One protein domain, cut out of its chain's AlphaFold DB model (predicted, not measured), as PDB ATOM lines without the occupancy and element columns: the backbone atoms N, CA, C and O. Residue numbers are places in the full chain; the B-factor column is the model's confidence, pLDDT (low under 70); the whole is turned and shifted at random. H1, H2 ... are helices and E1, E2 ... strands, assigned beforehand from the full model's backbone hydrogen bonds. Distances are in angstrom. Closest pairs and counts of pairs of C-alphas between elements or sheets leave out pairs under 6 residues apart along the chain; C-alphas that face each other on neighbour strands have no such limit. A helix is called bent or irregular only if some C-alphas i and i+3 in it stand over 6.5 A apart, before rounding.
ATOM      1  N   ILE A  62     151.980 169.901 113.682       87.12
ATOM      2  CA  ILE A  62     152.382 168.581 114.200       87.12
ATOM      3  C   ILE A  62     153.758 168.734 114.847       87.12
ATOM      4  O   ILE A  62     154.746 168.901 114.141       87.12
ATOM      5  N   THR A  63     153.843 168.681 116.175       89.38
ATOM      6  CA  THR A  63     155.122 168.833 116.888       89.38
ATOM      7  C   THR A  63     155.799 167.484 117.125       89.38
ATOM      8  O   THR A  63     155.165 166.535 117.585       89.38
ATOM      9  N   TRP A  64     157.100 167.418 116.850       91.19
ATOM     10  CA  TRP A  64     157.976 166.277 117.109       91.19
ATOM     11  C   TRP A  64     159.261 166.772 117.780       91.19
ATOM     12  O   TRP A  64     160.008 167.544 117.175       91.19
ATOM     13  N   ASP A  65     159.528 166.337 119.019       89.69
ATOM     14  CA  ASP A  65     160.898 166.374 119.538       89.69
ATOM     15  C   ASP A  65     161.636 165.126 119.057       89.69
ATOM     16  O   ASP A  65     161.190 163.994 119.263       89.69
ATOM     17  N   VAL A  66     162.742 165.345 118.355       86.62
ATOM     18  CA  VAL A  66     163.501 164.272 117.710       86.62
ATOM     19  C   VAL A  66     164.266 163.414 118.726       86.62
ATOM     20  O   VAL A  66     164.604 162.283 118.394       86.62
ATOM     21  N   ASN A  67     164.466 163.919 119.953       88.25
ATOM     22  CA  ASN A  67     165.143 163.226 121.054       88.25
ATOM     23  C   ASN A  67     164.177 162.425 121.963       88.25
ATOM     24  O   ASN A  67     164.633 161.675 122.821       88.25
ATOM     25  N   ASP A  68     162.851 162.547 121.799       89.12
ATOM     26  CA  ASP A  68     161.855 161.751 122.557       89.12
ATOM     27  C   ASP A  68     161.696 160.308 121.997       89.12
ATOM     28  O   ASP A  68     160.794 159.550 122.381       89.12
ATOM     29  N   GLY A  69     162.571 159.915 121.067       91.19
ATOM     30  CA  GLY A  69     162.734 158.551 120.575       91.19
ATOM     31  C   GLY A  69     161.513 157.941 119.874       91.19
ATOM     32  O   GLY A  69     160.645 158.608 119.303       91.19
ATOM     33  N   LEU A  70     161.466 156.608 119.884       93.81
ATOM     34  CA  LEU A  70     160.543 155.798 119.093       93.81
ATOM     35  C   LEU A  70     159.048 156.079 119.356       93.81
ATOM     36  O   LEU A  70     158.285 156.057 118.384       93.81
ATOM     37  N   PRO A  71     158.581 156.341 120.596       93.56
ATOM     38  CA  PRO A  71     157.191 156.726 120.833       93.56
ATOM     39  C   PRO A  71     156.822 158.034 120.123       93.56
ATOM     40  O   PRO A  71     155.801 158.077 119.435       93.56
ATOM     41  N   ALA A  72     157.672 159.063 120.219       92.25
ATOM     42  CA  ALA A  72     157.445 160.357 119.580       92.25
ATOM     43  C   ALA A  72     157.543 160.272 118.051       92.25
ATOM     44  O   ALA A  72     156.666 160.786 117.358       92.25
ATOM     45  N   TYR A  73     158.526 159.541 117.516       95.31
ATOM     46  CA  TYR A  73     158.640 159.291 116.075       95.31
ATOM     47  C   TYR A  73     157.372 158.639 115.498       95.31
ATOM     48  O   TYR A  73     156.831 159.094 114.489       95.31
ATOM     49  N   ARG A  74     156.832 157.607 116.161       95.94
ATOM     50  CA  ARG A  74     155.605 156.934 115.696       95.94
ATOM     51  C   ARG A  74     154.353 157.791 115.882       95.94
ATOM     52  O   ARG A  74     153.452 157.704 115.051       95.94
ATOM     53  N   ALA A  75     154.297 158.628 116.919       94.19
ATOM     54  CA  ALA A  75     153.229 159.613 117.086       94.19
ATOM     55  C   ALA A  75     153.253 160.671 115.966       94.19
ATOM     56  O   ALA A  75     152.205 160.963 115.393       94.19
ATOM     57  N   MET A  76     154.440 161.165 115.594       94.88
ATOM     58  CA  MET A  76     154.645 162.083 114.470       94.88
ATOM     59  C   MET A  76     154.193 161.454 113.146       94.88
ATOM     60  O   MET A  76     153.316 162.012 112.491       94.88
ATOM     61  N   ILE A  77     154.697 160.265 112.785       96.56
ATOM     62  CA  ILE A  77     154.310 159.584 111.536       96.56
ATOM     63  C   ILE A  77     152.798 159.341 111.480       96.56
ATOM     64  O   ILE A  77     152.168 159.597 110.451       96.56
ATOM     65  N   LYS A  78     152.195 158.908 112.595       94.50
ATOM     66  CA  LYS A  78     150.745 158.738 112.695       94.50
ATOM     67  C   LYS A  78     150.010 160.064 112.440       94.50
ATOM     68  O   LYS A  78     149.128 160.095 111.589       94.50
ATOM     69  N   ALA A  79     150.392 161.147 113.118       92.00
ATOM     70  CA  ALA A  79     149.760 162.458 112.960       92.00
ATOM     71  C   ALA A  79     149.916 163.023 111.534       92.00
ATOM     72  O   ALA A  79     148.992 163.647 111.017       92.00
ATOM     73  N   VAL A  80     151.051 162.771 110.872       93.38
ATOM     74  CA  VAL A  80     151.299 163.155 109.471       93.38
ATOM     75  C   VAL A  80     150.371 162.390 108.519       93.38
ATOM     76  O   VAL A  80     149.753 163.006 107.648       93.38
ATOM     77  N   ARG A  81     150.199 161.073 108.717       92.44
ATOM     78  CA  ARG A  81     149.237 160.254 107.952       92.44
ATOM     79  C   ARG A  81     147.785 160.681 108.221       92.44
ATOM     80  O   ARG A  81     147.020 160.844 107.275       92.44
ATOM     81  N   GLU A  82     147.412 160.927 109.478       88.62
ATOM     82  CA  GLU A  82     146.066 161.390 109.860       88.62
ATOM     83  C   GLU A  82     145.747 162.789 109.307       88.62
ATOM     84  O   GLU A  82     144.644 163.003 108.809       88.62
ATOM     85  N   ARG A  83     146.701 163.733 109.308       85.31
ATOM     86  CA  ARG A  83     146.517 165.067 108.708       85.31
ATOM     87  C   ARG A  83     146.362 165.003 107.188       85.31
ATOM     88  O   ARG A  83     145.551 165.750 106.650       85.31
ATOM     89  N   ALA A  84     147.097 164.125 106.504       84.06
ATOM     90  CA  ALA A  84     146.935 163.924 105.065       84.06
ATOM     91  C   ALA A  84     145.586 163.267 104.717       84.06
ATOM     92  O   ALA A  84     144.920 163.711 103.788       84.06
ATOM     93  N   ALA A  85     145.148 162.268 105.493       78.94
ATOM     94  CA  ALA A  85     143.851 161.607 105.308       78.94
ATOM     95  C   ALA A  85     142.646 162.478 105.722       78.94
ATOM     96  O   ALA A  85     141.557 162.320 105.177       78.94
ATOM     97  N   GLY A  86     142.833 163.404 106.669       64.12
ATOM     98  CA  GLY A  86     141.827 164.384 107.089       64.12
ATOM     99  C   GLY A  86     141.599 165.524 106.088       64.12
ATOM    100  O   GLY A  86     140.643 166.282 106.240       64.12
ATOM    101  N   GLY A  87     142.443 165.642 105.058       53.44
ATOM    102  CA  GLY A  87     142.179 166.500 103.908       53.44
ATOM    103  C   GLY A  87     141.052 165.916 103.058       53.44
ATOM    104  O   GLY A  87     141.278 164.990 102.282       53.44
ATOM    105  N   GLY A  88     139.840 166.459 103.204       40.88
ATOM    106  CA  GLY A  88     138.701 166.113 102.348       40.88
ATOM    107  C   GLY A  88     138.967 166.410 100.866       40.88
ATOM    108  O   GLY A  88     139.946 167.074 100.517       40.88
ATOM    109  N   MET A  89     138.083 165.932  99.979       36.00
ATOM    110  CA  MET A  89     138.179 166.301  98.560       36.00
ATOM    111  C   MET A  89     138.158 167.832  98.423       36.00
ATOM    112  O   MET A  89     137.328 168.468  99.077       36.00
ATOM    113  N   PRO A  90     139.067 168.423  97.628       46.66
ATOM    114  CA  PRO A  90     139.187 169.867  97.545       46.66
ATOM    115  C   PRO A  90     137.943 170.468  96.895       46.66
ATOM    116  O   PRO A  90     137.519 170.028  95.826       46.66
ATOM    117  N   ASP A  91     137.418 171.514  97.522       44.66
ATOM    118  CA  ASP A  91     136.707 172.558  96.795       44.66
ATOM    119  C   ASP A  91     137.758 173.321  95.968       44.66
ATOM    120  O   ASP A  91     138.817 173.658  96.507       44.66
ATOM    121  N   GLU A  92     137.535 173.570  94.673       48.56
ATOM    122  CA  GLU A  92     138.568 174.197  93.816       48.56
ATOM    123  C   GLU A  92     138.861 175.663  94.198       48.56
ATOM    124  O   GLU A  92     139.891 176.211  93.806       48.56
ATOM    125  N   GLU A  93     138.003 176.278  95.016       46.09
ATOM    126  CA  GLU A  93     138.191 177.620  95.583       46.09
ATOM    127  C   GLU A  93     138.984 177.625  96.912       46.09
ATOM    128  O   GLU A  93     139.245 178.692  97.477       46.09
ATOM    129  N   ALA A  94     139.393 176.459  97.433       51.78
ATOM    130  CA  ALA A  94     140.116 176.363  98.700       51.78
ATOM    131  C   ALA A  94     141.486 177.090  98.651       51.78
ATOM    132  O   ALA A  94     142.295 176.833  97.754       51.78
ATOM    133  N   PRO A  95     141.817 177.963  99.628       57.91
ATOM    134  CA  PRO A  95     143.110 178.641  99.662       57.91
ATOM    135  C   PRO A  95     144.283 177.657  99.721       57.91
ATOM    136  O   PRO A  95     144.211 176.653 100.423       57.91
ATOM    137  N   TRP A  96     145.417 178.001  99.098       58.72
ATOM    138  CA  TRP A  96     146.660 177.202  99.100       58.72
ATOM    139  C   TRP A  96     147.047 176.616 100.475       58.72
ATOM    140  O   TRP A  96     147.510 175.478 100.568       58.72
ATOM    141  N   ALA A  97     146.824 177.370 101.556       58.66
ATOM    142  CA  ALA A  97     147.107 176.931 102.921       58.66
ATOM    143  C   ALA A  97     146.280 175.706 103.367       58.66
ATOM    144  O   ALA A  97     146.775 174.904 104.149       58.66
ATOM    145  N   ALA A  98     145.084 175.478 102.813       60.09
ATOM    146  CA  ALA A  98     144.283 174.274 103.060       60.09
ATOM    147  C   ALA A  98     144.933 172.981 102.517       60.09
ATOM    148  O   ALA A  98     144.426 171.881 102.740       60.09
ATOM    149  N   HIS A  99     146.045 173.088 101.782       77.81
ATOM    150  CA  HIS A  99     146.777 171.961 101.202       77.81
ATOM    151  C   HIS A  99     148.216 171.834 101.727       77.81
ATOM    152  O   HIS A  99     148.964 170.979 101.247       77.81
ATOM    153  N   VAL A 100     148.600 172.635 102.728       83.69
ATOM    154  CA  VAL A 100     149.917 172.604 103.376       83.69
ATOM    155  C   VAL A 100     149.748 172.554 104.893       83.69
ATOM    156  O   VAL A 100     148.952 173.294 105.456       83.69
ATOM    157  N   PHE A 101     150.529 171.723 105.576       87.06
ATOM    158  CA  PHE A 101     150.655 171.758 107.036       87.06
ATOM    159  C   PHE A 101     152.123 171.815 107.456       87.06
ATOM    160  O   PHE A 101     153.006 171.475 106.664       87.06
ATOM    161  N   ALA A 102     152.392 172.226 108.697       90.75
ATOM    162  CA  ALA A 102     153.739 172.189 109.247       90.75
ATOM    163  C   ALA A 102     153.969 170.972 110.158       90.75
ATOM    164  O   ALA A 102     153.107 170.584 110.951       90.75
ATOM    165  N   VAL A 103     155.172 170.400 110.059       93.25
ATOM    166  CA  VAL A 103     155.734 169.466 111.043       93.25
ATOM    167  C   VAL A 103     156.834 170.210 111.792       93.25
ATOM    168  O   VAL A 103     157.928 170.425 111.267       93.25
ATOM    169  N   GLY A 104     156.509 170.682 112.991       91.94
ATOM    170  CA  GLY A 104     157.396 171.429 113.868       91.94
ATOM    171  C   GLY A 104     158.424 170.525 114.539       91.94
ATOM    172  O   GLY A 104     158.064 169.567 115.219       91.94
ATOM    173  N   LEU A 105     159.702 170.850 114.363       91.50
ATOM    174  CA  LEU A 105     160.833 170.107 114.907       91.50
ATOM    175  C   LEU A 105     161.345 170.782 116.182       91.50
ATOM    176  O   LEU A 105     161.573 171.996 116.199       91.50
ATOM    177  N   ARG A 106     161.584 169.980 117.216       87.75
ATOM    178  CA  ARG A 106     162.332 170.349 118.423       87.75
ATOM    179  C   ARG A 106     163.485 169.370 118.628       87.75
ATOM    180  O   ARG A 106     163.414 168.237 118.160       87.75
ATOM    181  N   ALA A 107     164.545 169.826 119.288       82.38
ATOM    182  CA  ALA A 107     165.626 168.963 119.751       82.38
ATOM    183  C   ALA A 107     166.325 169.621 120.947       82.38
ATOM    184  O   ALA A 107     166.942 170.683 120.801       82.38
ATOM    185  N   GLY A 108     166.234 169.001 122.124       67.00
ATOM    186  CA  GLY A 108     166.860 169.517 123.349       67.00
ATOM    187  C   GLY A 108     166.227 170.808 123.885       67.00
ATOM    188  O   GLY A 108     166.855 171.522 124.666       67.00
ATOM    189  N   GLU A 109     164.998 171.116 123.466       65.69
ATOM    190  CA  GLU A 109     164.137 172.070 124.168       65.69
ATOM    191  C   GLU A 109     163.444 171.340 125.338       65.69
ATOM    192  O   GLU A 109     163.461 170.112 125.414       65.69
ATOM    193  N   ALA A 110     162.873 172.064 126.305       52.78
ATOM    194  CA  ALA A 110     162.224 171.406 127.442       52.78
ATOM    195  C   ALA A 110     160.954 170.646 126.989       52.78
ATOM    196  O   ALA A 110     160.118 171.249 126.299       52.78
ATOM    197  N   PRO A 111     160.750 169.375 127.398       51.34
ATOM    198  CA  PRO A 111     159.523 168.642 127.101       51.34
ATOM    199  C   PRO A 111     158.288 169.425 127.550       51.34
ATOM    200  O   PRO A 111     158.220 169.916 128.677       51.34
ATOM    201  N   GLY A 112     157.315 169.581 126.651       52.06
ATOM    202  CA  GLY A 112     156.110 170.368 126.919       52.06
ATOM    203  C   GLY A 112     156.284 171.895 126.906       52.06
ATOM    204  O   GLY A 112     155.365 172.583 127.343       52.06
ATOM    205  N   ASN A 113     157.393 172.452 126.388       58.75
ATOM    206  CA  ASN A 113     157.489 173.899 126.129       58.75
ATOM    207  C   ASN A 113     156.266 174.376 125.299       58.75
ATOM    208  O   ASN A 113     155.995 173.760 124.263       58.75
ATOM    209  N   PRO A 114     155.520 175.425 125.704       58.06
ATOM    210  CA  PRO A 114     154.435 175.988 124.897       58.06
ATOM    211  C   PRO A 114     154.903 176.820 123.687       58.06
ATOM    212  O   PRO A 114     154.078 177.113 122.824       58.06
ATOM    213  N   ASP A 115     156.184 177.201 123.583       66.88
ATOM    214  CA  ASP A 115     156.683 177.957 122.422       66.88
ATOM    215  C   ASP A 115     156.507 177.179 121.106       66.88
ATOM    216  O   ASP A 115     156.822 175.989 121.010       66.88
ATOM    217  N   ALA A 116     156.076 177.859 120.041       66.75
ATOM    218  CA  ALA A 116     155.977 177.239 118.720       66.75
ATOM    219  C   ALA A 116     157.364 176.768 118.208       66.75
ATOM    220  O   ALA A 116     158.328 177.535 118.312       66.75
ATOM    221  N   PRO A 117     157.481 175.557 117.623       79.25
ATOM    222  CA  PRO A 117     158.761 174.987 117.191       79.25
ATOM    223  C   PRO A 117     159.577 175.904 116.265       79.25
ATOM    224  O   PRO A 117     159.068 176.414 115.264       79.25
ATOM    225  N   ARG A 118     160.870 176.082 116.579       85.31
ATOM    226  CA  ARG A 118     161.767 177.016 115.868       85.31
ATOM    227  C   ARG A 118     161.953 176.688 114.391       85.31
ATOM    228  O   ARG A 118     162.064 177.600 113.578       85.31
ATOM    229  N   VAL A 119     162.011 175.405 114.050       91.50
ATOM    230  CA  VAL A 119     162.053 174.919 112.666       91.50
ATOM    231  C   VAL A 119     160.761 174.157 112.417       91.50
ATOM    232  O   VAL A 119     160.281 173.437 113.292       91.50
ATOM    233  N   SER A 120     160.163 174.297 111.241       92.81
ATOM    234  CA  SER A 120     159.011 173.475 110.859       92.81
ATOM    235  C   SER A 120     159.070 173.129 109.380       92.81
ATOM    236  O   SER A 120     159.168 174.021 108.542       92.81
ATOM    237  N   LEU A 121     159.019 171.841 109.046       94.81
ATOM    238  CA  LEU A 121     158.921 171.387 107.659       94.81
ATOM    239  C   LEU A 121     157.541 171.748 107.121       94.81
ATOM    240  O   LEU A 121     156.548 171.524 107.804       94.81
ATOM    241  N   LEU A 122     157.475 172.277 105.905       92.94
ATOM    242  CA  LEU A 122     156.222 172.591 105.228       92.94
ATOM    243  C   LEU A 122     155.893 171.424 104.299       92.94
ATOM    244  O   LEU A 122     156.667 171.139 103.384       92.94
ATOM    245  N   VAL A 123     154.781 170.734 104.547       91.94
ATOM    246  CA  VAL A 123     154.404 169.487 103.869       91.94
ATOM    247  C   VAL A 123     153.112 169.694 103.086       91.94
ATOM    248  O   VAL A 123     152.090 170.072 103.656       91.94
ATOM    249  N   GLN A 124     153.141 169.420 101.782       89.50
ATOM    250  CA  GLN A 124     151.944 169.413 100.944       89.50
ATOM    251  C   GLN A 124     151.117 168.153 101.235       89.50
ATOM    252  O   GLN A 124     151.578 167.036 100.993       89.50
ATOM    253  N   ALA A 125     149.887 168.327 101.719       86.44
ATOM    254  CA  ALA A 125     149.078 167.246 102.280       86.44
ATOM    255  C   ALA A 125     148.764 166.129 101.274       86.44
ATOM    256  O   ALA A 125     148.976 164.957 101.572       86.44
ATOM    257  N   ARG A 126     148.336 166.494 100.057       82.38
ATOM    258  CA  ARG A 126     147.919 165.547  99.004       82.38
ATOM    259  C   ARG A 126     149.021 164.569  98.574       82.38
ATOM    260  O   ARG A 126     148.712 163.448  98.188       82.38
ATOM    261  N   ALA A 127     150.276 165.013  98.582       86.00
ATOM    262  CA  ALA A 127     151.415 164.245  98.077       86.00
ATOM    263  C   ALA A 127     152.363 163.763  99.188       86.00
ATOM    264  O   ALA A 127     153.267 162.978  98.914       86.00
ATOM    265  N   LEU A 128     152.195 164.246 100.428       91.31
ATOM    266  CA  LEU A 128     153.173 164.096 101.510       91.31
ATOM    267  C   LEU A 128     154.594 164.456 101.033       91.31
ATOM    268  O   LEU A 128     155.536 163.677 101.166       91.31
ATOM    269  N   VAL A 129     154.739 165.636 100.429       91.50
ATOM    270  CA  VAL A 129     156.012 166.163  99.906       91.50
ATOM    271  C   VAL A 129     156.418 167.390 100.713       91.50
ATOM    272  O   VAL A 129     155.614 168.306 100.885       91.50
ATOM    273  N   VAL A 130     157.668 167.431 101.183       94.19
ATOM    274  CA  VAL A 130     158.244 168.651 101.762       94.19
ATOM    275  C   VAL A 130     158.404 169.684 100.645       94.19
ATOM    276  O   VAL A 130     159.086 169.439  99.654       94.19
ATOM    277  N   ILE A 131     157.781 170.850 100.800       93.00
ATOM    278  CA  ILE A 131     157.873 171.976  99.855       93.00
ATOM    279  C   ILE A 131     158.872 173.050 100.304       93.00
ATOM    280  O   ILE A 131     159.220 173.924  99.510       93.00
ATOM    281  N   GLY A 132     159.337 172.984 101.554       93.75
ATOM    282  CA  GLY A 132     160.252 173.943 102.169       93.75
ATOM    283  C   GLY A 132     160.278 173.830 103.694       93.75
ATOM    284  O   GLY A 132     159.785 172.851 104.258       93.75
ATOM    285  N   TYR A 133     160.803 174.851 104.372       93.69
ATOM    286  CA  TYR A 133     160.705 174.985 105.831       93.69
ATOM    287  C   TYR A 133     160.390 176.419 106.280       93.69
ATOM    288  O   TYR A 133     160.709 177.395 105.602       93.69
ATOM    289  N   ARG A 134     159.760 176.525 107.452       91.19
ATOM    290  CA  ARG A 134     159.563 177.746 108.239       91.19
ATOM    291  C   ARG A 134     160.650 177.817 109.312       91.19
ATOM    292  O   ARG A 134     160.907 176.818 109.985       91.19
ATOM    293  N   LEU A 135     161.258 178.985 109.493       90.00
ATOM    294  CA  LEU A 135     162.181 179.291 110.588       90.00
ATOM    295  C   LEU A 135     161.597 180.426 111.432       90.00
ATOM    296  O   LEU A 135     161.530 181.568 110.970       90.00
ATOM    297  N   ARG A 136     161.199 180.124 112.671       87.00
ATOM    298  CA  ARG A 136     160.709 181.116 113.629       87.00
ATOM    299  C   ARG A 136     161.881 181.755 114.363       87.00
ATOM    300  O   ARG A 136     162.638 181.100 115.080       87.00
ATOM    301  N   THR A 137     162.040 183.059 114.182       82.88
ATOM    302  CA  THR A 137     163.061 183.853 114.875       82.88
ATOM    303  C   THR A 137     162.756 183.963 116.377       82.88
ATOM    304  O   THR A 137     161.588 183.919 116.766       82.88
ATOM    305  N   PRO A 138     163.754 184.243 117.242       78.69
ATOM    306  CA  PRO A 138     163.529 184.508 118.672       78.69
ATOM    307  C   PRO A 138     162.645 185.729 118.998       78.69
ATOM    308  O   PRO A 138     162.432 186.027 120.167       78.69
ATOM    309  N   ARG A 139     162.165 186.467 117.985       81.50
ATOM    310  CA  ARG A 139     161.207 187.581 118.108       81.50
ATOM    311  C   ARG A 139     159.783 187.197 117.676       81.50
ATOM    312  O   ARG A 139     158.920 188.064 117.619       81.50
ATOM    313  N   GLY A 140     159.544 185.932 117.323       81.00
ATOM    314  CA  GLY A 140     158.249 185.433 116.851       81.00
ATOM    315  C   GLY A 140     157.956 185.670 115.364       81.00
ATOM    316  O   GLY A 140     156.942 185.183 114.881       81.00
ATOM    317  N   HIS A 141     158.822 186.366 114.617       84.12
ATOM    318  CA  HIS A 141     158.679 186.492 113.161       84.12
ATOM    319  C   HIS A 141     159.111 185.201 112.458       84.12
ATOM    320  O   HIS A 141     160.169 184.660 112.794       84.12
ATOM    321  N   ASP A 142     158.361 184.776 111.445       85.81
ATOM    322  CA  ASP A 142     158.686 183.621 110.606       85.81
ATOM    323  C   ASP A 142     159.390 184.025 109.302       85.81
ATOM    324  O   ASP A 142     159.031 185.018 108.666       85.81
ATOM    325  N   ARG A 143     160.371 183.221 108.881       87.56
ATOM    326  CA  ARG A 143     160.944 183.214 107.523       87.56
ATOM    327  C   ARG A 143     160.583 181.905 106.824       87.56
ATOM    328  O   ARG A 143     160.564 180.855 107.466       87.56
ATOM    329  N   PHE A 144     160.329 181.966 105.520       89.19
ATOM    330  CA  PHE A 144     159.852 180.837 104.719       89.19
ATOM    331  C   PHE A 144     160.834 180.524 103.587       89.19
ATOM    332  O   PHE A 144     161.148 181.392 102.774       89.19
ATOM    333  N   PHE A 145     161.303 179.280 103.534       92.00
ATOM    334  CA  PHE A 145     162.337 178.806 102.617       92.00
ATOM    335  C   PHE A 145     161.783 177.685 101.730       92.00
ATOM    336  O   PHE A 145     161.847 176.507 102.089       92.00
ATOM    337  N   CYS A 146     161.205 178.041 100.582       91.56
ATOM    338  CA  CYS A 146     160.626 177.076  99.639       91.56
ATOM    339  C   CYS A 146     161.693 176.495  98.704       91.56
ATOM    340  O   CYS A 146     162.657 177.178  98.351       91.56
ATOM    341  N   PHE A 147     161.501 175.261  98.240       93.44
ATOM    342  CA  PHE A 147     162.298 174.694  97.154       93.44
ATOM    343  C   PHE A 147     162.126 175.469  95.835       93.44
ATOM    344  O   PHE A 147     161.108 176.099  95.560       93.44
ATOM    345  N   ARG A 148     163.135 175.405  94.962       90.69
ATOM    346  CA  ARG A 148     163.115 176.057  93.645       90.69
ATOM    347  C   ARG A 148     161.962 175.534  92.781       90.69
ATOM    348  O   ARG A 148     162.075 174.455  92.196       90.69
ATOM    349  N   GLY A 149     160.925 176.350  92.615       84.62
ATOM    350  CA  GLY A 149     159.734 176.010  91.831       84.62
ATOM    351  C   GLY A 149     158.583 175.428  92.654       84.62
ATOM    352  O   GLY A 149     157.627 174.947  92.058       84.62
ATOM    353  N   THR A 150     158.657 175.474  93.987       85.81
ATOM    354  CA  THR A 150     157.483 175.371  94.862       85.81
ATOM    355  C   THR A 150     157.116 176.757  95.388       85.81
ATOM    356  O   THR A 150     157.972 177.633  95.525       85.81
ATOM    357  N   GLU A 151     155.837 176.954  95.694       79.94
ATOM    358  CA  GLU A 151     155.379 178.099  96.477       79.94
ATOM    359  C   GLU A 151     155.260 177.691  97.949       79.94
ATOM    360  O   GLU A 151     154.957 176.545  98.276       79.94
ATOM    361  N   CYS A 152     155.519 178.630  98.851       72.44
ATOM    362  CA  CYS A 152     155.204 178.536 100.269       72.44
ATOM    363  C   CYS A 152     154.975 179.965 100.795       72.44
ATOM    364  O   CYS A 152     155.459 180.923 100.193       72.44
ATOM    365  N   GLY A 153     154.143 180.116 101.831       63.91
ATOM    366  CA  GLY A 153     153.509 181.399 102.174       63.91
ATOM    367  C   GLY A 153     154.471 182.550 102.506       63.91
ATOM    368  O   GLY A 153     155.595 182.338 102.952       63.91
ATOM    369  N   GLY A 154     153.995 183.786 102.322       63.97
ATOM    370  CA  GLY A 154     154.762 185.012 102.569       63.97
ATOM    371  C   GLY A 154     155.659 185.428 101.397       63.97
ATOM    372  O   GLY A 154     155.379 185.122 100.240       63.97
ATOM    373  N   THR A 155     156.731 186.169 101.692       59.31
ATOM    374  CA  THR A 155     157.810 186.485 100.739       59.31
ATOM    375  C   THR A 155     158.935 185.456 100.897       59.31
ATOM    376  O   THR A 155     159.615 185.491 101.927       59.31
ATOM    377  N   PRO A 156     159.144 184.536  99.939       64.62
ATOM    378  CA  PRO A 156     159.991 183.372 100.173       64.62
ATOM    379  C   PRO A 156     161.486 183.641  99.955       64.62
ATOM    380  O   PRO A 156     161.908 184.094  98.888       64.62
ATOM    381  N   ASP A 157     162.305 183.232 100.925       71.44
ATOM    382  CA  ASP A 157     163.757 183.075 100.782       71.44
ATOM    383  C   ASP A 157     164.040 181.797  99.965       71.44
ATOM    384  O   ASP A 157     164.378 180.735 100.490       71.44
ATOM    385  N   GLY A 158     163.828 181.878  98.648       77.88
ATOM    386  CA  GLY A 158     163.838 180.721  97.746       77.88
ATOM    387  C   GLY A 158     165.151 179.926  97.752       77.88
ATOM    388  O   GLY A 158     166.209 180.417  97.334       77.88
ATOM    389  N   LEU A 159     165.071 178.651  98.145       89.31
ATOM    390  CA  LEU A 159     166.184 177.708  98.104       89.31
ATOM    391  C   LEU A 159     166.646 177.519  96.657       89.31
ATOM    392  O   LEU A 159     165.862 177.263  95.746       89.31
ATOM    393  N   ARG A 160     167.959 177.598  96.422       90.12
ATOM    394  CA  ARG A 160     168.548 177.559  95.066       90.12
ATOM    395  C   ARG A 160     168.672 176.137  94.486       90.12
ATOM    396  O   ARG A 160     169.580 175.875  93.696       90.12
ATOM    397  N   PHE A 161     167.797 175.226  94.910       92.50
ATOM    398  CA  PHE A 161     167.733 173.806  94.555       92.50
ATOM    399  C   PHE A 161     166.306 173.268  94.771       92.50
ATOM    400  O   PHE A 161     165.506 173.895  95.465       92.50
ATOM    401  N   ARG A 162     165.958 172.164  94.107       94.31
ATOM    402  CA  ARG A 162     164.647 171.500  94.193       94.31
ATOM    403  C   ARG A 162     164.578 170.540  95.384       94.31
ATOM    404  O   ARG A 162     165.608 170.148  95.919       94.31
ATOM    405  N   GLY A 163     163.354 170.148  95.742       92.06
ATOM    406  CA  GLY A 163     163.073 169.133  96.763       92.06
ATOM    407  C   GLY A 163     163.105 167.691  96.257       92.06
ATOM    408  O   GLY A 163     162.820 166.782  97.026       92.06
ATOM    409  N   ASP A 164     163.430 167.456  94.980       94.06
ATOM    410  CA  ASP A 164     163.655 166.096  94.494       94.06
ATOM    411  C   ASP A 164     164.983 165.542  95.032       94.06
ATOM    412  O   ASP A 164     165.983 166.261  95.126       94.06
ATOM    413  N   HIS A 165     164.998 164.252  95.387       95.00
ATOM    414  CA  HIS A 165     166.166 163.606  95.990       95.00
ATOM    415  C   HIS A 165     167.441 163.799  95.160       95.00
ATOM    416  O   HIS A 165     168.493 164.053  95.733       95.00
ATOM    417  N   ARG A 166     167.357 163.777  93.823       95.00
ATOM    418  CA  ARG A 166     168.530 163.904  92.945       95.00
ATOM    419  C   ARG A 166     169.143 165.305  93.001       95.00
ATOM    420  O   ARG A 166     170.367 165.421  93.043       95.00
ATOM    421  N   ASP A 167     168.344 166.375  93.025       96.12
ATOM    422  CA  ASP A 167     168.865 167.739  93.190       96.12
ATOM    423  C   ASP A 167     169.409 167.962  94.615       96.12
ATOM    424  O   ASP A 167     170.426 168.644  94.771       96.12
ATOM    425  N   MET A 168     168.818 167.330  95.640       96.44
ATOM    426  CA  MET A 168     169.338 167.357  97.016       96.44
ATOM    427  C   MET A 168     170.654 166.579  97.183       96.44
ATOM    428  O   MET A 168     171.598 167.130  97.749       96.44
ATOM    429  N   GLU A 169     170.782 165.364  96.637       96.62
ATOM    430  CA  GLU A 169     172.036 164.592  96.605       96.62
ATOM    431  C   GLU A 169     173.146 165.382  95.892       96.62
ATOM    432  O   GLU A 169     174.258 165.536  96.405       96.62
ATOM    433  N   ARG A 170     172.821 165.940  94.717       97.31
ATOM    434  CA  ARG A 170     173.734 166.713  93.859       97.31
ATOM    435  C   ARG A 170     174.224 168.005  94.514       97.31
ATOM    436  O   ARG A 170     175.356 168.417  94.267       97.31
ATOM    437  N   VAL A 171     173.381 168.678  95.299       97.12
ATOM    438  CA  VAL A 171     173.724 169.945  95.970       97.12
ATOM    439  C   VAL A 171     174.329 169.714  97.353       97.12
ATOM    440  O   VAL A 171     175.204 170.477  97.756       97.12
ATOM    441  N   GLY A 172     173.907 168.662  98.054       95.62
ATOM    442  CA  GLY A 172     174.427 168.262  99.358       95.62
ATOM    443  C   GLY A 172     175.735 167.468  99.312       95.62
ATOM    444  O   GLY A 172     176.441 167.402 100.316       95.62
ATOM    445  N   GLY A 173     176.079 166.866  98.169       95.81
ATOM    446  CA  GLY A 173     177.313 166.093  97.991       95.81
ATOM    447  C   GLY A 173     177.327 164.747  98.727       95.81
ATOM    448  O   GLY A 173     178.399 164.238  99.047       95.81
ATOM    449  N   ARG A 174     176.153 164.174  99.027       94.38
ATOM    450  CA  ARG A 174     175.992 162.858  99.671       94.38
ATOM    451  C   ARG A 174     174.806 162.132  99.042       94.38
ATOM    452  O   ARG A 174     173.771 162.758  98.849       94.38
ATOM    453  N   SER A 175     174.951 160.835  98.765       95.62
ATOM    454  CA  SER A 175     173.839 160.015  98.273       95.62
ATOM    455  C   SER A 175     172.858 159.636  99.387       95.62
ATOM    456  O   SER A 175     173.236 159.525 100.557       95.62
ATOM    457  N   LEU A 176     171.607 159.410  98.992       94.69
ATOM    458  CA  LEU A 176     170.556 158.799  99.795       94.69
ATOM    459  C   LEU A 176     170.896 157.338 100.145       94.69
ATOM    460  O   LEU A 176     170.696 156.911 101.279       94.69
ATOM    461  N   ALA A 177     171.480 156.581  99.212       96.56
ATOM    462  CA  ALA A 177     171.983 155.239  99.495       96.56
ATOM    463  C   ALA A 177     173.272 155.320 100.338       96.56
ATOM    464  O   ALA A 177     174.215 156.033  99.991       96.56
ATOM    465  N   GLY A 178     173.328 154.589 101.455       96.12
ATOM    466  CA  GLY A 178     174.389 154.748 102.461       96.12
ATOM    467  C   GLY A 178     174.195 155.963 103.383       96.12
ATOM    468  O   GLY A 178     175.128 156.396 104.075       96.12
ATOM    469  N   LEU A 179     172.990 156.541 103.418       96.19
ATOM    470  CA  LEU A 179     172.581 157.439 104.490       96.19
ATOM    471  C   LEU A 179     172.332 156.607 105.757       96.19
ATOM    472  O   LEU A 179     171.406 155.804 105.805       96.19
ATOM    473  N   VAL A 180     173.181 156.783 106.769       97.00
ATOM    474  CA  VAL A 180     172.963 156.213 108.106       97.00
ATOM    475  C   VAL A 180     172.053 157.177 108.853       97.00
ATOM    476  O   VAL A 180     172.467 158.300 109.118       97.00
ATOM    477  N   ILE A 181     170.814 156.769 109.106       96.69
ATOM    478  CA  ILE A 181     169.831 157.493 109.904       96.69
ATOM    479  C   ILE A 181     169.999 157.050 111.357       96.69
ATOM    480  O   ILE A 181     169.917 155.863 111.670       96.69
ATOM    481  N   ASP A 182     170.208 158.025 112.228       95.12
ATOM    482  CA  ASP A 182     170.237 157.918 113.682       95.12
ATOM    483  C   ASP A 182     169.727 159.247 114.268       95.12
ATOM    484  O   ASP A 182     169.657 160.261 113.559       95.12
ATOM    485  N   GLU A 183     169.360 159.251 115.550       92.06
ATOM    486  CA  GLU A 183     168.919 160.456 116.265       92.06
ATOM    487  C   GLU A 183     169.909 161.623 116.094       92.06
ATOM    488  O   GLU A 183     169.505 162.745 115.785       92.06
ATOM    489  N   GLN A 184     171.219 161.368 116.195       93.06
ATOM    490  CA  GLN A 184     172.237 162.419 116.102       93.06
ATOM    491  C   GLN A 184     172.279 163.082 114.721       93.06
ATOM    492  O   GLN A 184     172.574 164.277 114.628       93.06
ATOM    493  N   LEU A 185     171.998 162.348 113.640       95.06
ATOM    494  CA  LEU A 185     171.891 162.908 112.297       95.06
ATOM    495  C   LEU A 185     170.616 163.741 112.133       95.06
ATOM    496  O   LEU A 185     170.681 164.802 111.511       95.06
ATOM    497  N   VAL A 186     169.485 163.310 112.696       95.06
ATOM    498  CA  VAL A 186     168.224 164.072 112.647       95.06
ATOM    499  C   VAL A 186     168.337 165.357 113.476       95.06
ATOM    500  O   VAL A 186     168.044 166.441 112.971       95.06
ATOM    501  N   THR A 187     168.885 165.280 114.690       93.50
ATOM    502  CA  THR A 187     169.189 166.438 115.547       93.50
ATOM    503  C   THR A 187     170.178 167.392 114.884       93.50
ATOM    504  O   THR A 187     170.005 168.612 114.937       93.50
ATOM    505  N   ARG A 188     171.180 166.866 114.168       94.44
ATOM    506  CA  ARG A 188     172.096 167.683 113.358       94.44
ATOM    507  C   ARG A 188     171.402 168.313 112.156       94.44
ATOM    508  O   ARG A 188     171.723 169.450 111.826       94.44
ATOM    509  N   ALA A 189     170.460 167.634 111.506       95.69
ATOM    510  CA  ALA A 189     169.669 168.218 110.425       95.69
ATOM    511  C   ALA A 189     168.798 169.377 110.943       95.69
ATOM    512  O   ALA A 189     168.793 170.448 110.338       95.69
ATOM    513  N   PHE A 190     168.156 169.216 112.105       93.94
ATOM    514  CA  PHE A 190     167.425 170.290 112.782       93.94
ATOM    515  C   PHE A 190     168.311 171.515 113.066       93.94
ATOM    516  O   PHE A 190     167.968 172.615 112.630       93.94
ATOM    517  N   THR A 191     169.467 171.356 113.725       92.75
ATOM    518  CA  THR A 191     170.357 172.501 114.009       92.75
ATOM    519  C   THR A 191     170.902 173.137 112.729       92.75
ATOM    520  O   THR A 191     170.951 174.359 112.626       92.75
ATOM    521  N   THR A 192     171.198 172.333 111.705       94.50
ATOM    522  CA  THR A 192     171.647 172.802 110.381       94.50
ATOM    523  C   THR A 192     170.628 173.721 109.686       94.50
ATOM    524  O   THR A 192     171.037 174.640 108.973       94.50
ATOM    525  N   LEU A 193     169.319 173.519 109.898       93.50
ATOM    526  CA  LEU A 193     168.269 174.429 109.410       93.50
ATOM    527  C   LEU A 193     168.001 175.603 110.360       93.50
ATOM    528  O   LEU A 193     167.745 176.714 109.901       93.50
ATOM    529  N   ARG A 194     168.073 175.368 111.676       91.69
ATOM    530  CA  ARG A 194     167.876 176.388 112.718       91.69
ATOM    531  C   ARG A 194     168.916 177.508 112.636       91.69
ATOM    532  O   ARG A 194     168.582 178.666 112.871       91.69
ATOM    533  N   ASP A 195     170.154 177.150 112.302       89.50
ATOM    534  CA  ASP A 195     171.324 178.029 112.362       89.50
ATOM    535  C   ASP A 195     171.705 178.632 110.982       89.50
ATOM    536  O   ASP A 195     172.814 179.130 110.819       89.50
ATOM    537  N   ASP A 196     170.783 178.586 110.002       78.50
ATOM    538  CA  ASP A 196     170.854 179.208 108.655       78.50
ATOM    539  C   ASP A 196     172.195 178.963 107.917       78.50
ATOM    540  O   ASP A 196     172.939 179.875 107.549       78.50
ATOM    541  N   THR A 197     172.539 177.678 107.772       82.25
ATOM    542  CA  THR A 197     173.845 177.205 107.272       82.25
ATOM    543  C   THR A 197     173.987 177.221 105.739       82.25
ATOM    544  O   THR A 197     173.060 177.539 104.995       82.25
ATOM    545  N   ASP A 198     175.174 176.862 105.231       92.62
ATOM    546  CA  ASP A 198     175.458 176.842 103.793       92.62
ATOM    547  C   ASP A 198     174.538 175.892 102.998       92.62
ATOM    548  O   ASP A 198     174.138 174.833 103.478       92.62
ATOM    549  N   ARG A 199     174.300 176.225 101.723       93.62
ATOM    550  CA  ARG A 199     173.382 175.509 100.816       93.62
ATOM    551  C   ARG A 199     173.586 173.985 100.755       93.62
ATOM    552  O   ARG A 199     172.603 173.266 100.582       93.62
ATOM    553  N   ALA A 200     174.818 173.476 100.831       95.62
ATOM    554  CA  ALA A 200     175.075 172.033 100.801       95.62
ATOM    555  C   ALA A 200     174.752 171.373 102.152       95.62
ATOM    556  O   ALA A 200     174.309 170.225 102.208       95.62
ATOM    557  N   SER A 201     174.917 172.097 103.256       96.38
ATOM    558  CA  SER A 201     174.419 171.687 104.570       96.38
ATOM    559  C   SER A 201     172.887 171.735 104.631       96.38
ATOM    560  O   SER A 201     172.288 170.722 104.991       96.38
ATOM    561  N   THR A 202     172.240 172.804 104.142       96.44
ATOM    562  CA  THR A 202     170.769 172.889 104.021       96.44
ATOM    563  C   THR A 202     170.196 171.726 103.204       96.44
ATOM    564  O   THR A 202     169.241 171.083 103.630       96.44
ATOM    565  N   ALA A 203     170.797 171.411 102.047       97.12
ATOM    566  CA  ALA A 203     170.348 170.319 101.179       97.12
ATOM    567  C   ALA A 203     170.477 168.939 101.844       97.12
ATOM    568  O   ALA A 203     169.559 168.127 101.751       97.12
ATOM    569  N   ARG A 204     171.575 168.680 102.570       96.94
ATOM    570  CA  ARG A 204     171.738 167.437 103.350       96.94
ATOM    571  C   ARG A 204     170.716 167.331 104.481       96.94
ATOM    572  O   ARG A 204     170.157 166.257 104.677       96.94
ATOM    573  N   ALA A 205     170.464 168.422 105.202       97.50
ATOM    574  CA  ALA A 205     169.492 168.445 106.289       97.50
ATOM    575  C   ALA A 205     168.060 168.204 105.788       97.50
ATOM    576  O   ALA A 205     167.355 167.359 106.335       97.50
ATOM    577  N   LEU A 206     167.657 168.877 104.706       97.75
ATOM    578  CA  LEU A 206     166.349 168.662 104.086       97.75
ATOM    579  C   LEU A 206     166.209 167.262 103.481       97.75
ATOM    580  O   LEU A 206     165.127 166.693 103.580       97.75
ATOM    581  N   MET A 207     167.278 166.661 102.946       97.69
ATOM    582  CA  MET A 207     167.249 165.262 102.508       97.69
ATOM    583  C   MET A 207     166.955 164.315 103.681       97.69
ATOM    584  O   MET A 207     166.026 163.522 103.589       97.69
ATOM    585  N   VAL A 208     167.679 164.433 104.804       97.62
ATOM    586  CA  VAL A 208     167.430 163.611 106.009       97.62
ATOM    587  C   VAL A 208     165.987 163.764 106.491       97.62
ATOM    588  O   VAL A 208     165.312 162.767 106.726       97.62
ATOM    589  N   LEU A 209     165.508 165.003 106.609       97.69
ATOM    590  CA  LEU A 209     164.194 165.311 107.171       97.69
ATOM    591  C   LEU A 209     163.031 164.962 106.225       97.69
ATOM    592  O   LEU A 209     161.968 164.558 106.688       97.69
ATOM    593  N   THR A 210     163.230 165.039 104.905       97.25
ATOM    594  CA  THR A 210     162.252 164.548 103.914       97.25
ATOM    595  C   THR A 210     162.123 163.028 104.000       97.25
ATOM    596  O   THR A 210     161.011 162.507 104.010       97.25
ATOM    597  N   VAL A 211     163.242 162.316 104.154       96.75
ATOM    598  CA  VAL A 211     163.258 160.856 104.310       96.75
ATOM    599  C   VAL A 211     162.567 160.429 105.608       96.75
ATOM    600  O   VAL A 211     161.632 159.629 105.569       96.75
ATOM    601  N   THR A 212     162.962 160.985 106.757       97.06
ATOM    602  CA  THR A 212     162.416 160.554 108.056       97.06
ATOM    603  C   THR A 212     160.973 160.982 108.305       97.06
ATOM    604  O   THR A 212     160.295 160.313 109.074       97.06
ATOM    605  N   VAL A 213     160.473 162.047 107.668       96.88
ATOM    606  CA  VAL A 213     159.081 162.504 107.843       96.88
ATOM    607  C   VAL A 213     158.193 162.091 106.670       96.88
ATOM    608  O   VAL A 213     157.189 161.412 106.866       96.88
ATOM    609  N   SER A 214     158.535 162.485 105.443       96.06
ATOM    610  CA  SER A 214     157.649 162.354 104.281       96.06
ATOM    611  C   SER A 214     157.699 160.978 103.615       96.06
ATOM    612  O   SER A 214     156.643 160.405 103.346       96.06
ATOM    613  N   GLU A 215     158.887 160.414 103.385       96.75
ATOM    614  CA  GLU A 215     159.012 159.073 102.786       96.75
ATOM    615  C   GLU A 215     158.490 157.989 103.742       96.75
ATOM    616  O   GLU A 215     157.717 157.114 103.348       96.75
ATOM    617  N   ALA A 216     158.828 158.101 105.031       96.12
ATOM    618  CA  ALA A 216     158.287 157.243 106.084       96.12
ATOM    619  C   ALA A 216     156.763 157.379 106.251       96.12
ATOM    620  O   ALA A 216     156.078 156.380 106.480       96.12
ATOM    621  N   ALA A 217     156.188 158.579 106.101       95.44
ATOM    622  CA  ALA A 217     154.735 158.737 106.127       95.44
ATOM    623  C   ALA A 217     154.054 158.098 104.904       95.44
ATOM    624  O   ALA A 217     152.993 157.497 105.074       95.44
ATOM    625  N   ARG A 218     154.666 158.161 103.710       94.06
ATOM    626  CA  ARG A 218     154.151 157.516 102.485       94.06
ATOM    627  C   ARG A 218     154.301 155.995 102.450       94.06
ATOM    628  O   ARG A 218     153.535 155.347 101.744       94.06
ATOM    629  N   SER A 219     155.258 155.421 103.180       95.12
ATOM    630  CA  SER A 219     155.554 153.986 103.123       95.12
ATOM    631  C   SER A 219     155.715 153.365 104.510       95.12
ATOM    632  O   SER A 219     156.700 153.609 105.208       95.12
ATOM    633  N   ASP A 220     154.790 152.469 104.877       94.44
ATOM    634  CA  ASP A 220     154.887 151.653 106.098       94.44
ATOM    635  C   ASP A 220     156.179 150.819 106.144       94.44
ATOM    636  O   ASP A 220     156.691 150.541 107.227       94.44
ATOM    637  N   ALA A 221     156.724 150.429 104.984       95.06
ATOM    638  CA  ALA A 221     157.992 149.708 104.900       95.06
ATOM    639  C   ALA A 221     159.182 150.602 105.290       95.06
ATOM    640  O   ALA A 221     160.062 150.155 106.023       95.06
ATOM    641  N   LEU A 222     159.180 151.873 104.866       96.19
ATOM    642  CA  LEU A 222     160.216 152.840 105.240       96.19
ATOM    643  C   LEU A 222     160.077 153.290 106.700       96.19
ATOM    644  O   LEU A 222     161.084 153.374 107.397       96.19
ATOM    645  N   GLU A 223     158.854 153.473 107.223       95.94
ATOM    646  CA  GLU A 223     158.662 153.651 108.675       95.94
ATOM    647  C   GLU A 223     159.291 152.482 109.441       95.94
ATOM    648  O   GLU A 223     160.108 152.703 110.334       95.94
ATOM    649  N   GLN A 224     158.933 151.241 109.092       96.12
ATOM    650  CA  GLN A 224     159.426 150.044 109.776       96.12
ATOM    651  C   GLN A 224     160.950 149.918 109.717       96.12
ATOM    652  O   GLN A 224     161.552 149.588 110.739       96.12
ATOM    653  N   ALA A 225     161.563 150.242 108.577       95.94
ATOM    654  CA  ALA A 225     163.012 150.274 108.419       95.94
ATOM    655  C   ALA A 225     163.689 151.351 109.282       95.94
ATOM    656  O   ALA A 225     164.746 151.098 109.851       95.94
ATOM    657  N   PHE A 226     163.089 152.538 109.432       96.06
ATOM    658  CA  PHE A 226     163.707 153.651 110.168       96.06
ATOM    659  C   PHE A 226     163.464 153.600 111.681       96.06
ATOM    660  O   PHE A 226     164.207 154.219 112.437       96.06
ATOM    661  N   ARG A 227     162.466 152.848 112.161       94.81
ATOM    662  CA  ARG A 227     162.149 152.716 113.598       94.81
ATOM    663  C   ARG A 227     163.347 152.407 114.525       94.81
ATOM    664  O   ARG A 227     163.361 152.983 115.613       94.81
ATOM    665  N   PRO A 228     164.345 151.571 114.166       94.81
ATOM    666  CA  PRO A 228     165.537 151.351 114.992       94.81
ATOM    667  C   PRO A 228     166.366 152.619 115.244       94.81
ATOM    668  O   PRO A 228     166.949 152.747 116.314       94.81
ATOM    669  N   ALA A 229     166.375 153.578 114.310       93.56
ATOM    670  CA  ALA A 229     167.128 154.833 114.417       93.56
ATOM    671  C   ALA A 229     166.653 155.773 115.542       93.56
ATOM    672  O   ALA A 229     167.342 156.735 115.869       93.56
ATOM    673  N   PHE A 230     165.484 155.482 116.121       92.88
ATOM    674  CA  PHE A 230     164.868 156.218 117.227       92.88
ATOM    675  C   PHE A 230     164.698 155.342 118.485       92.88
ATOM    676  O   PHE A 230     164.014 155.727 119.426       92.88
ATOM    677  N   GLY A 231     165.271 154.135 118.496       85.44
ATOM    678  CA  GLY A 231     165.231 153.192 119.619       85.44
ATOM    679  C   GLY A 231     166.624 152.660 119.927       85.44
ATOM    680  O   GLY A 231     166.864 151.466 119.771       85.44
ATOM    681  N   ASP A 232     167.537 153.571 120.277       86.44
ATOM    682  CA  ASP A 232     168.959 153.343 120.594       86.44
ATOM    683  C   ASP A 232     169.829 152.752 119.457       86.44
ATOM    684  O   ASP A 232     171.003 152.439 119.663       86.44
ATOM    685  N   GLY A 233     169.279 152.600 118.248       93.62
ATOM    686  CA  GLY A 233     169.959 152.036 117.082       93.62
ATOM    687  C   GLY A 233     170.224 153.038 115.954       93.62
ATOM    688  O   GLY A 233     170.189 154.254 116.123       93.62
ATOM    689  N   SER A 234     170.484 152.502 114.762       96.31
ATOM    690  CA  SER A 234     170.570 153.252 113.503       96.31
ATOM    691  C   SER A 234     170.033 152.400 112.350       96.31
ATOM    692  O   SER A 234     169.976 151.173 112.459       96.31
ATOM    693  N   HIS A 235     169.651 153.037 111.244       97.50
ATOM    694  CA  HIS A 235     169.323 152.362 109.984       97.50
ATOM    695  C   HIS A 235     170.219 152.867 108.860       97.50
ATOM    696  O   HIS A 235     170.426 154.069 108.735       97.50
ATOM    697  N   THR A 236     170.728 151.982 108.004       98.00
ATOM    698  CA  THR A 236     171.467 152.398 106.800       98.00
ATOM    699  C   THR A 236     170.576 152.231 105.581       98.00
ATOM    700  O   THR A 236     170.308 151.101 105.179       98.00
ATOM    701  N   VAL A 237     170.170 153.348 104.971       97.50
ATOM    702  CA  VAL A 237     169.338 153.359 103.761       97.50
ATOM    703  C   VAL A 237     170.031 152.569 102.652       97.50
ATOM    704  O   VAL A 237     171.097 152.942 102.147       97.50
ATOM    705  N   SER A 238     169.418 151.454 102.282       97.50
ATOM    706  CA  SER A 238     169.850 150.571 101.209       97.50
ATOM    707  C   SER A 238     169.561 151.174  99.832       97.50
ATOM    708  O   SER A 238     168.786 152.119  99.679       97.50
ATOM    709  N   ARG A 239     170.158 150.590  98.784       96.25
ATOM    710  CA  ARG A 239     169.867 150.997  97.402       96.25
ATOM    711  C   ARG A 239     168.389 150.800  97.039       96.25
ATOM    712  O   ARG A 239     167.824 151.689  96.424       96.25
ATOM    713  N   ALA A 240     167.772 149.691  97.449       95.06
ATOM    714  CA  ALA A 240     166.373 149.402  97.129       95.06
ATOM    715  C   ALA A 240     165.400 150.392  97.799       95.06
ATOM    716  O   ALA A 240     164.413 150.796  97.192       95.06
ATOM    717  N   GLU A 241     165.697 150.835  99.024       96.75
ATOM    718  CA  GLU A 241     164.917 151.879  99.702       96.75
ATOM    719  C   GLU A 241     165.109 153.248  99.035       96.75
ATOM    720  O   GLU A 241     164.136 153.969  98.834       96.75
ATOM    721  N   ALA A 242     166.338 153.598  98.639       95.44
ATOM    722  CA  ALA A 242     166.610 154.825  97.886       95.44
ATOM    723  C   ALA A 242     165.934 154.827  96.497       95.44
ATOM    724  O   ALA A 242     165.422 155.852  96.052       95.44
ATOM    725  N   GLU A 243     165.887 153.676  95.821       93.25
ATOM    726  CA  GLU A 243     165.158 153.494  94.562       93.25
ATOM    727  C   GLU A 243     163.643 153.646  94.779       93.25
ATOM    728  O   GLU A 243     163.009 154.407  94.045       93.25
ATOM    729  N   LEU A 244     163.077 153.049  95.837       91.62
ATOM    730  CA  LEU A 244     161.670 153.224  96.227       91.62
ATOM    731  C   LEU A 244     161.316 154.708  96.443       91.62
ATOM    732  O   LEU A 244     160.389 155.208  95.806       91.62
ATOM    733  N   MET A 245     162.114 155.442  97.228       92.62
ATOM    734  CA  MET A 245     161.976 156.894  97.473       92.62
ATOM    735  C   MET A 245     162.134 157.782  96.217       92.62
ATOM    736  O   MET A 245     161.957 159.000  96.280       92.62
ATOM    737  N   THR A 246     162.491 157.210  95.063       86.56
ATOM    738  CA  THR A 246     162.594 157.924  93.773       86.56
ATOM    739  C   THR A 246     161.680 157.349  92.685       86.56
ATOM    740  O   THR A 246     161.829 157.700  91.514       86.56
TER     741      THR A 246
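What this domain is: This is residues 62 to 246 of the 248 residues of an uncharacterized protein of Streptomyces sp. KM273126 (UniProt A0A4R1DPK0). A strongly twisted sheet of five strands has helices H1, H4 and H5 packed over one face, with the long, kinked H5 in the middle of the helices. H3 and H6 pack on H5, and the small H2 grazes the sheet. The printed part has 185 residues, with seven named helices and five named strands that follow each other along the chain as E1 H1 H2 E2 E3 E4 E5 H3 H4 H5 H6 H7; the mixed sheet runs E1 E2 E3 E4 E5, and the class is mixed, helices and strands. It is compact, with a radius of gyration of the C-alphas of 15.5 A, and rounded, spanning 43 by 36 by 35 A.

Where its parts are: E1, residues 62 to 65, begins with C-alpha 62 at (152.382, 168.581, 114.200). H1, residues 69 to 85, is 24.5 A long, and H2 is residues 96 to 99. E2, residues 100 to 106, is 19.6 A long; E3 is residues 119 to 124; E4, residues 129 to 136, is 20.8 A long; E5 is residues 142 to 146. H3 is residues 165 to 172, and H4 is residues 183 to 194. H5, residues 199 to 218, is 26.4 A long. H6 is residues 220 to 230; it is irregular, with C-alphas 225 and 228 7.1 A apart. H7, residues 239 to 244, ends with C-alpha 244 at (161.670, 153.224, 96.227).

How they stand to each other: E1 and E2 are parallel, with N 64 and O 104 2.9 A apart; E1, H1 H2, E2 form a strand-helix-strand unit, parallel neighbour strands joined through helices, with a right-handed crossover. E2 E3 E4 E5 form a meander, each strand the antiparallel neighbour of the one before, with N 103 and O 121 2.9 A, N 122 and O 132 2.9 A, and N 135 and O 143 2.8 A apart. H1 runs along the strands at a height over the sheet of 9.0 A. H4 and H5 are on the same face. H5, the hub, has a kink of 31 degrees near residue 211. It touches H4 with its residues 201 to 209 alone, closest at the C-alphas of Ala 189 and Ala 205, 4.1 A. It also touches H1, H3 and H6. In H1, H3, H4 and H7 every O i to N i+4 pair is within hydrogen-bond range; H5 has 14 of 16, H6 4 of 7, and H2 is too short for one.

The domain as a whole: The two C-alphas farthest apart, those of Glu 93 and Asp 232, are 46.5 A apart. The printed part has no cut. The links E2 to E3 and E5 to H3 are long. The pLDDT is under 70 in residues 86 to 98, 108 to 116 and 153 to 156.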